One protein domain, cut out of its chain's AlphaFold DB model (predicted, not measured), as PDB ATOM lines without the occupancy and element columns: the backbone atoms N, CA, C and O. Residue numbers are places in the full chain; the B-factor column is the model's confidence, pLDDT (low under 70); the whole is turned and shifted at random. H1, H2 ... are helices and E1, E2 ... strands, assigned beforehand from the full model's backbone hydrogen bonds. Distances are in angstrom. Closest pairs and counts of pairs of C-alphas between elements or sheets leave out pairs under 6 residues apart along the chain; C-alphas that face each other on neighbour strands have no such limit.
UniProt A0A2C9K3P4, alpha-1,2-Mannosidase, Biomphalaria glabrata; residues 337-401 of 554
ATOM      1  N   SER A 337      87.783  -9.165  93.165       72.62
ATOM      2  CA  SER A 337      87.814 -10.598  92.829       72.62
ATOM      3  C   SER A 337      87.107 -10.941  91.519       72.62
ATOM      4  O   SER A 337      87.466 -11.915  90.864       72.62
ATOM      5  N   ASP A 338      86.104 -10.146  91.152       76.38
ATOM      6  CA  ASP A 338      85.228 -10.404  90.009       76.38
ATOM      7  C   ASP A 338      85.677  -9.589  88.785       76.38
ATOM      8  O   ASP A 338      85.112  -9.704  87.696       76.38
ATOM      9  N   PHE A 339      86.706  -8.749  88.947       81.69
ATOM     10  CA  PHE A 339      87.248  -7.932  87.878       81.69
ATOM     11  C   PHE A 339      87.945  -8.787  86.820       81.69
ATOM     12  O   PHE A 339      88.763  -9.658  87.102       81.69
ATOM     13  N   VAL A 340      87.661  -8.467  85.559       77.62
ATOM     14  CA  VAL A 340      88.228  -9.146  84.396       77.62
ATOM     15  C   VAL A 340      88.655  -8.064  83.422       77.62
ATOM     16  O   VAL A 340      87.812  -7.354  82.878       77.62
ATOM     17  N   ALA A 341      89.964  -7.940  83.190       73.50
ATOM     18  CA  ALA A 341      90.540  -6.863  82.380       73.50
ATOM     19  C   ALA A 341      90.098  -6.882  80.903       73.50
ATOM     20  O   ALA A 341      90.221  -5.873  80.215       73.50
ATOM     21  N   SER A 342      89.576  -8.009  80.407       73.00
ATOM     22  CA  SER A 342      89.032  -8.151  79.051       73.00
ATOM     23  C   SER A 342      87.532  -7.840  78.940       73.00
ATOM     24  O   SER A 342      87.019  -7.751  77.822       73.00
ATOM     25  N   ASN A 343      86.820  -7.660  80.060       78.56
ATOM     26  CA  ASN A 343      85.390  -7.357  80.051       78.56
ATOM     27  C   ASN A 343      85.156  -5.841  79.911       78.56
ATOM     28  O   ASN A 343      85.502  -5.065  80.799       78.56
ATOM     29  N   LYS A 344      84.524  -5.421  78.808       80.94
ATOM     30  CA  LYS A 344      84.236  -4.005  78.524       80.94
ATOM     31  C   LYS A 344      83.338  -3.348  79.574       80.94
ATOM     32  O   LYS A 344      83.595  -2.205  79.932       80.94
ATOM     33  N   GLU A 345      82.361  -4.071  80.115       77.19
ATOM     34  CA  GLU A 345      81.452  -3.543  81.142       77.19
ATOM     35  C   GLU A 345      82.200  -3.252  82.451       77.19
ATOM     36  O   GLU A 345      81.958  -2.247  83.115       77.19
ATOM     37  N   HIS A 346      83.182  -4.092  82.794       83.56
ATOM     38  CA  HIS A 346      84.025  -3.884  83.972       83.56
ATOM     39  C   HIS A 346      84.934  -2.664  83.801       83.56
ATOM     40  O   HIS A 346      85.121  -1.896  84.743       83.56
ATOM     41  N   LEU A 347      85.472  -2.461  82.597       84.88
ATOM     42  CA  LEU A 347      86.294  -1.295  82.271       84.88
ATOM     43  C   LEU A 347      85.490   0.011  82.329       84.88
ATOM     44  O   LEU A 347      85.989   1.008  82.851       84.88
ATOM     45  N   GLU A 348      84.246   0.005  81.846       83.62
ATOM     46  CA  GLU A 348      83.335   1.152  81.956       83.62
ATOM     47  C   GLU A 348      82.980   1.457  83.417       83.62
ATOM     48  O   GLU A 348      82.993   2.614  83.836       83.62
ATOM     49  N   LEU A 349      82.744   0.424  84.230       84.81
ATOM     50  CA  LEU A 349      82.437   0.594  85.648       84.81
ATOM     51  C   LEU A 349      83.644   1.104  86.455       84.81
ATOM     52  O   LEU A 349      83.481   1.979  87.305       84.81
ATOM     53  N   LEU A 350      84.861   0.635  86.149       87.44
ATOM     54  CA  LEU A 350      86.100   1.208  86.694       87.44
ATOM     55  C   LEU A 350      86.236   2.690  86.339       87.44
ATOM     56  O   LEU A 350      86.583   3.495  87.202       87.44
ATOM     57  N   HIS A 351      85.910   3.060  85.100       87.44
ATOM     58  CA  HIS A 351      85.947   4.451  84.667       87.44
ATOM     59  C   HIS A 351      84.951   5.318  85.449       87.44
ATOM     60  O   HIS A 351      85.328   6.382  85.937       87.44
ATOM     61  N   HIS A 352      83.715   4.843  85.655       87.62
ATOM     62  CA  HIS A 352      82.736   5.533  86.505       87.62
ATOM     63  C   HIS A 352      83.218   5.689  87.950       87.62
ATOM     64  O   HIS A 352      82.949   6.718  88.565       87.62
ATOM     65  N   MET A 353      83.974   4.713  88.462       87.69
ATOM     66  CA  MET A 353      84.623   4.747  89.777       87.69
ATOM     67  C   MET A 353      85.887   5.621  89.840       87.69
ATOM     68  O   MET A 353      86.552   5.655  90.869       87.69
ATOM     69  N   GLY A 354      86.248   6.332  88.767       86.50
ATOM     70  CA  GLY A 354      87.448   7.174  88.736       86.50
ATOM     71  C   GLY A 354      88.755   6.378  88.659       86.50
ATOM     72  O   GLY A 354      89.813   6.902  89.008       86.50
ATOM     73  N   ILE A 355      88.706   5.112  88.227       90.12
ATOM     74  CA  ILE A 355      89.871   4.238  88.053       90.12
ATOM     75  C   ILE A 355      90.239   4.154  86.568       90.12
ATOM     76  O   ILE A 355      89.417   3.812  85.718       90.12
ATOM     77  N   ARG A 356      91.509   4.416  86.249       85.50
ATOM     78  CA  ARG A 356      92.090   4.262  84.910       85.50
ATOM     79  C   ARG A 356      93.190   3.212  84.899       85.50
ATOM     80  O   ARG A 356      93.898   3.021  85.881       85.50
ATOM     81  N   LEU A 357      93.366   2.571  83.751       82.12
ATOM     82  CA  LEU A 357      94.458   1.633  83.501       82.12
ATOM     83  C   LEU A 357      95.598   2.375  82.803       82.12
ATOM     84  O   LEU A 357      95.428   2.889  81.699       82.12
ATOM     85  N   ALA A 358      96.761   2.425  83.440       77.25
ATOM     86  CA  ALA A 358      97.999   2.897  82.844       77.25
ATOM     87  C   ALA A 358      98.885   1.695  82.518       77.25
ATOM     88  O   ALA A 358      99.133   0.845  83.367       77.25
ATOM     89  N   THR A 359      99.369   1.611  81.280       70.94
ATOM     90  CA  THR A 359     100.365   0.599  80.907       70.94
ATOM     91  C   THR A 359     101.751   1.193  81.127       70.94
ATOM     92  O   THR A 359     102.072   2.245  80.572       70.94
ATOM     93  N   MET A 360     102.558   0.561  81.972       71.88
ATOM     94  CA  MET A 360     103.934   0.971  82.231       71.88
ATOM     95  C   MET A 360     104.847   0.574  81.061       71.88
ATOM     96  O   MET A 360     104.501  -0.268  80.232       71.88
ATOM     97  N   GLN A 361     106.039   1.176  80.993       70.56
ATOM     98  CA  GLN A 361     107.020   0.922  79.924       70.56
ATOM     99  C   GLN A 361     107.495  -0.541  79.853       70.56
ATOM    100  O   GLN A 361     108.003  -0.972  78.825       70.56
ATOM    101  N   ASP A 362     107.310  -1.305  80.928       62.12
ATOM    102  CA  ASP A 362     107.643  -2.728  81.042       62.12
ATOM    103  C   ASP A 362     106.465  -3.669  80.716       62.12
ATOM    104  O   ASP A 362     106.567  -4.879  80.911       62.12
ATOM    105  N   GLY A 363     105.343  -3.129  80.229       54.94
ATOM    106  CA  GLY A 363     104.151  -3.898  79.870       54.94
ATOM    107  C   GLY A 363     103.241  -4.258  81.045       54.94
ATOM    108  O   GLY A 363     102.214  -4.904  80.830       54.94
ATOM    109  N   ARG A 364     103.558  -3.838  82.279       64.25
ATOM    110  CA  ARG A 364     102.664  -4.025  83.431       64.25
ATOM    111  C   ARG A 364     101.489  -3.054  83.383       64.25
ATOM    112  O   ARG A 364     101.630  -1.894  83.000       64.25
ATOM    113  N   ILE A 365     100.327  -3.528  83.815       69.75
ATOM    114  CA  ILE A 365      99.106  -2.730  83.926       69.75
ATOM    115  C   ILE A 365      98.999  -2.218  85.364       69.75
ATOM    116  O   ILE A 365      98.955  -3.004  86.307       69.75
ATOM    117  N   GLN A 366      98.945  -0.901  85.524       76.75
ATOM    118  CA  GLN A 366      98.745  -0.221  86.794       76.75
ATOM    119  C   GLN A 366      97.355   0.412  86.829       76.75
ATOM    120  O   GLN A 366      96.961   1.128  85.910       76.75
ATOM    121  N   LEU A 367      96.618   0.166  87.906       83.44
ATOM    122  CA  LEU A 367      95.369   0.863  88.188       83.44
ATOM    123  C   LEU A 367      95.691   2.188  88.893       83.44
ATOM    124  O   LEU A 367      96.423   2.207  89.882       83.44
ATOM    125  N   LEU A 368      95.158   3.289  88.379       84.31
ATOM    126  CA  LEU A 368      95.291   4.630  88.941       84.31
ATOM    127  C   LEU A 368      93.906   5.141  89.314       84.31
ATOM    128  O   LEU A 368      93.040   5.232  88.450       84.31
ATOM    129  N   HIS A 369      93.703   5.484  90.582       88.25
ATOM    130  CA  HIS A 369      92.437   6.027  91.063       88.25
ATOM    131  C   HIS A 369      92.540   7.534  91.299       88.25
ATOM    132  O   HIS A 369      93.388   7.990  92.069       88.25
ATOM    133  N   THR A 370      91.640   8.285  90.671       88.12
ATOM    134  CA  THR A 370      91.509   9.736  90.810       88.12
ATOM    135  C   THR A 370      90.071  10.061  91.206       88.12
ATOM    136  O   THR A 370      89.176  10.091  90.366       88.12
ATOM    137  N   ALA A 371      89.843  10.353  92.489       79.75
ATOM    138  CA  ALA A 371      88.497  10.568  93.033       79.75
ATOM    139  C   ALA A 371      87.711  11.693  92.327       79.75
ATOM    140  O   ALA A 371      86.494  11.608  92.198       79.75
ATOM    141  N   SER A 372      88.393  12.732  91.830       83.88
ATOM    142  CA  SER A 372      87.761  13.844  91.102       83.88
ATOM    143  C   SER A 372      87.289  13.483  89.693       83.88
ATOM    144  O   SER A 372      86.568  14.264  89.082       83.88
ATOM    145  N   GLU A 373      87.729  12.347  89.151       85.44
ATOM    146  CA  GLU A 373      87.316  11.858  87.829       85.44
ATOM    147  C   GLU A 373      86.157  10.855  87.904       85.44
ATOM    148  O   GLU A 373      85.666  10.423  86.864       85.44
ATOM    149  N   ALA A 374      85.721  10.476  89.108       86.00
ATOM    150  CA  ALA A 374      84.583   9.586  89.289       86.00
ATOM    151  C   ALA A 374      83.256  10.290  88.960       86.00
ATOM    152  O   ALA A 374      83.102  11.500  89.128       86.00
ATOM    153  N   LEU A 375      82.262   9.504  88.541       81.75
ATOM    154  CA  LEU A 375      80.937   9.995  88.146       81.75
ATOM    155  C   LEU A 375      80.172  10.647  89.313       81.75
ATOM    156  O   LEU A 375      79.340  11.531  89.110       81.75
ATOM    157  N   SER A 376      80.433  10.201  90.541       79.88
ATOM    158  CA  SER A 376      79.880  10.771  91.769       79.88
ATOM    159  C   SER A 376      80.790  10.466  92.959       79.88
ATOM    160  O   SER A 376      81.673   9.612  92.877       79.88
ATOM    161  N   GLN A 377      80.530  11.112  94.098       72.75
ATOM    162  CA  GLN A 377      81.233  10.816  95.348       72.75
ATOM    163  C   GLN A 377      81.090   9.338  95.764       72.75
ATOM    164  O   GLN A 377      82.070   8.729  96.177       72.75
ATOM    165  N   ALA A 378      79.911   8.734  95.578       66.50
ATOM    166  CA  ALA A 378      79.686   7.319  95.884       66.50
ATOM    167  C   ALA A 378      80.530   6.388  94.993       66.50
ATOM    168  O   ALA A 378      81.088   5.403  95.470       66.50
ATOM    169  N   TYR A 379      80.680   6.725  93.707       79.31
ATOM    170  CA  TYR A 379      81.552   5.980  92.798       79.31
ATOM    171  C   TYR A 379      83.042   6.179  93.121       79.31
ATOM    172  O   TYR A 379      83.809   5.229  92.991       79.31
ATOM    173  N   ALA A 380      83.452   7.365  93.586       76.06
ATOM    174  CA  ALA A 380      84.820   7.613  94.054       76.06
ATOM    175  C   ALA A 380      85.161   6.785  95.305       76.06
ATOM    176  O   ALA A 380      86.265   6.257  95.438       76.06
ATOM    177  N   GLU A 381      84.207   6.650  96.227       75.88
ATOM    178  CA  GLU A 381      84.350   5.802  97.414       75.88
ATOM    179  C   GLU A 381      84.422   4.319  97.026       75.88
ATOM    180  O   GLU A 381      85.342   3.623  97.457       75.88
ATOM    181  N   ALA A 382      83.537   3.856  96.133       78.62
ATOM    182  CA  ALA A 382      83.573   2.492  95.602       78.62
ATOM    183  C   ALA A 382      84.883   2.181  94.851       78.62
ATOM    184  O   ALA A 382      85.414   1.074  94.972       78.62
ATOM    185  N   GLY A 383      85.436   3.157  94.121       84.81
ATOM    186  CA  GLY A 383      86.735   3.043  93.459       84.81
ATOM    187  C   GLY A 383      87.895   2.914  94.443       84.81
ATOM    188  O   GLY A 383      88.791   2.088  94.262       84.81
ATOM    189  N   LEU A 384      87.855   3.663  95.543       81.12
ATOM    190  CA  LEU A 384      88.850   3.551  96.605       81.12
ATOM    191  C   LEU A 384      88.794   2.179  97.297       81.12
ATOM    192  O   LEU A 384      89.841   1.572  97.523       81.12
ATOM    193  N   GLU A 385      87.595   1.659  97.567       77.88
ATOM    194  CA  GLU A 385      87.416   0.310  98.122       77.88
ATOM    195  C   GLU A 385      87.892  -0.778  97.147       77.88
ATOM    196  O   GLU A 385      88.592  -1.704  97.553       77.88
ATOM    197  N   PHE A 386      87.594  -0.645  95.850       86.44
ATOM    198  CA  PHE A 386      88.103  -1.549  94.813       86.44
ATOM    199  C   PHE A 386      89.642  -1.586  94.785       86.44
ATOM    200  O   PHE A 386      90.246  -2.658  94.729       86.44
ATOM    201  N   MET A 387      90.297  -0.422  94.872       83.19
ATOM    202  CA  MET A 387      91.763  -0.334  94.924       83.19
ATOM    203  C   MET A 387      92.343  -0.978  96.188       83.19
ATOM    204  O   MET A 387      93.371  -1.650  96.112       83.19
ATOM    205  N   GLN A 388      91.693  -0.800  97.341       77.44
ATOM    206  CA  GLN A 388      92.100  -1.442  98.595       77.44
ATOM    207  C   GLN A 388      91.969  -2.965  98.522       77.44
ATOM    208  O   GLN A 388      92.890  -3.670  98.935       77.44
ATOM    209  N   GLU A 389      90.881  -3.481  97.944       78.81
ATOM    210  CA  GLU A 389      90.715  -4.917  97.715       78.81
ATOM    211  C   GLU A 389      91.815  -5.462  96.794       78.81
ATOM    212  O   GLU A 389      92.446  -6.459  97.142       78.81
ATOM    213  N   MET A 390      92.128  -4.772  95.689       75.81
ATOM    214  CA  MET A 390      93.230  -5.133  94.782       75.81
ATOM    215  C   MET A 390      94.598  -5.152  95.483       75.81
ATOM    216  O   MET A 390      95.403  -6.055  95.244       75.81
ATOM    217  N   ILE A 391      94.866  -4.188  96.372       73.31
ATOM    218  CA  ILE A 391      96.094  -4.162  97.183       73.31
ATOM    219  C   ILE A 391      96.102  -5.327  98.176       73.31
ATOM    220  O   ILE A 391      97.125  -5.993  98.301       73.31
ATOM    221  N   SER A 392      94.978  -5.618  98.838       66.69
ATOM    222  CA  SER A 392      94.878  -6.735  99.786       66.69
ATOM    223  C   SER A 392      95.044  -8.092  99.102       66.69
ATOM    224  O   SER A 392      95.720  -8.960  99.641       66.69
ATOM    225  N   ILE A 393      94.509  -8.267  97.887       68.25
ATOM    226  CA  ILE A 393      94.690  -9.482  97.084       68.25
ATOM    227  C   ILE A 393      96.163  -9.614  96.691       68.25
ATOM    228  O   ILE A 393      96.741 -10.683  96.855       68.25
ATOM    229  N   SER A 394      96.797  -8.519  96.262       58.25
ATOM    230  CA  SER A 394      98.234  -8.481  95.964       58.25
ATOM    231  C   SER A 394      99.099  -8.811  97.193       58.25
ATOM    232  O   SER A 394     100.052  -9.581  97.095       58.25
ATOM    233  N   GLN A 395      98.741  -8.304  98.379       52.03
ATOM    234  CA  GLN A 395      99.445  -8.582  99.638       52.03
ATOM    235  C   GLN A 395      99.197 -10.005 100.159       52.03
ATOM    236  O   GLN A 395     100.125 -10.649 100.640       52.03
ATOM    237  N   THR A 396      97.979 -10.530 100.023       46.44
ATOM    238  CA  THR A 396      97.635 -11.909 100.414       46.44
ATOM    239  C   THR A 396      98.338 -12.912  99.496       46.44
ATOM    240  O   THR A 396      98.913 -13.879  99.981       46.44
ATOM    241  N   GLN A 397      98.433 -12.619  98.193       48.75
ATOM    242  CA  GLN A 397      99.263 -13.387  97.255       48.75
ATOM    243  C   GLN A 397     100.764 -13.315  97.590       48.75
ATOM    244  O   GLN A 397     101.496 -14.266  97.326       48.75
ATOM    245  N   GLN A 398     101.241 -12.219  98.194       41.41
ATOM    246  CA  GLN A 398     102.619 -12.129  98.694       41.41
ATOM    247  C   GLN A 398     102.836 -12.926  99.993       41.41
ATOM    248  O   GLN A 398     103.900 -13.521 100.157       41.41
ATOM    249  N   LEU A 399     101.845 -12.996 100.888       38.81
ATOM    250  CA  LEU A 399     101.910 -13.749 102.152       38.81
ATOM    251  C   LEU A 399     101.708 -15.270 101.981       38.81
ATOM    252  O   LEU A 399     102.240 -16.037 102.777       38.81
ATOM    253  N   GLU A 400     101.039 -15.727 100.917       37.91
ATOM    254  CA  GLU A 400     100.927 -17.157 100.558       37.91
ATOM    255  C   GLU A 400     102.188 -17.731  99.871       37.91
ATOM    256  O   GLU A 400     102.259 -18.927  99.589       37.91
ATOM    257  N   SER A 401     103.224 -16.917  99.635       39.66
ATOM    258  CA  SER A 401     104.418 -17.306  98.862       39.66
ATOM    259  C   SER A 401     105.492 -18.097  99.631       39.66
ATOM    260  O   SER A 401     106.645 -18.163  99.204       39.66
TER     261      SER A 401
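AT A GLANCE: This is residues 337 to 401 of the 554 residues of the protein "alpha-1,2-Mannosidase" of Biomphalaria glabrata (UniProt A0A2C9K3P4). A small two-stranded hairpin, E1 and E2, has the open end opposite its turn close to the first half of one long helix, H2, with the short helix H1 near E1. H2 makes the longest axis, and residues 394 to 401, of which 394 to 399 belong to H2, stick out from the body. The printed part has 65 residues with two named helices and two named strands, in the order H1, E1, E2, H2; the sheet's order is E1 - E2, antiparallel, and the class is mixed, helices and strands. The whole is only just compact, close to loose, with a radius of gyration of the C-alphas of 12.4 A, and elongated, spanning 38 by 24 by 20 A.

IN THESE COORDINATES: Find C-alpha 355 at (89.871, 4.238, 88.053); from there strand E1 runs over residues 355 to 359, 13.2 A from first to last C-alpha. Strand E2, residues 365 to 369, comes back over 13.1 A. Helix H1, residues 344 to 352, lies before E1 in the chain and begins with C-alpha 344 at (84.236, -4.005, 78.524); it is 12.5 A long. Helix H2, residues 377 to 399, is the longest element at 32.8 A and ends with C-alpha 399 at (101.910, -13.749, 102.152).

HOW THE PARTS SIT: Look first at the hairpin of E1 and E2, antiparallel neighbours with 150 degrees between their directions. C-alphas 355 and 369 face each other at 4.3 A, and across the pair N 356 and O 368 are within hydrogen-bond range at 2.8 A, as are N 366 and O 358 at 2.8 A. Go on to H2: the closest C-alphas of E2 and H2 are those of His 369 and Gly 383, 6.9 A apart. Gly 383 also gives the closest pair of E1 and H2, its C-alpha 6.4 A from that of Ile 355. Then turn to H1, whose closest C-alpha pair with E1 is Leu 350 and Arg 356, 7.0 A apart. H1 and E2 are apart. H1 and H2 are close but not clearly touching, with the C-alphas of His 352 and Tyr 379 closest at 6.4 A; they run opposite ways at a steep tilt of 63 degrees. In H1 and H2 every O i to N i+4 pair is within hydrogen-bond range.

THE WHOLE: The two C-alphas farthest apart are those of Ser 376 and Ser 401, at 38.0 A. Residues 394 to 401 stand free; the body without them has 57 residues and spans 33 by 22 by 21 A. The printed part has no cut. The links from H1 to E1 and from E1 to E2 are tight, and the link from E2 to H2, of 7 residues, is short. The mean pLDDT of the printed part is 74.6; look for values under 70 in residues 362 to 365, residue 378 and residues 392 to 401 of this model.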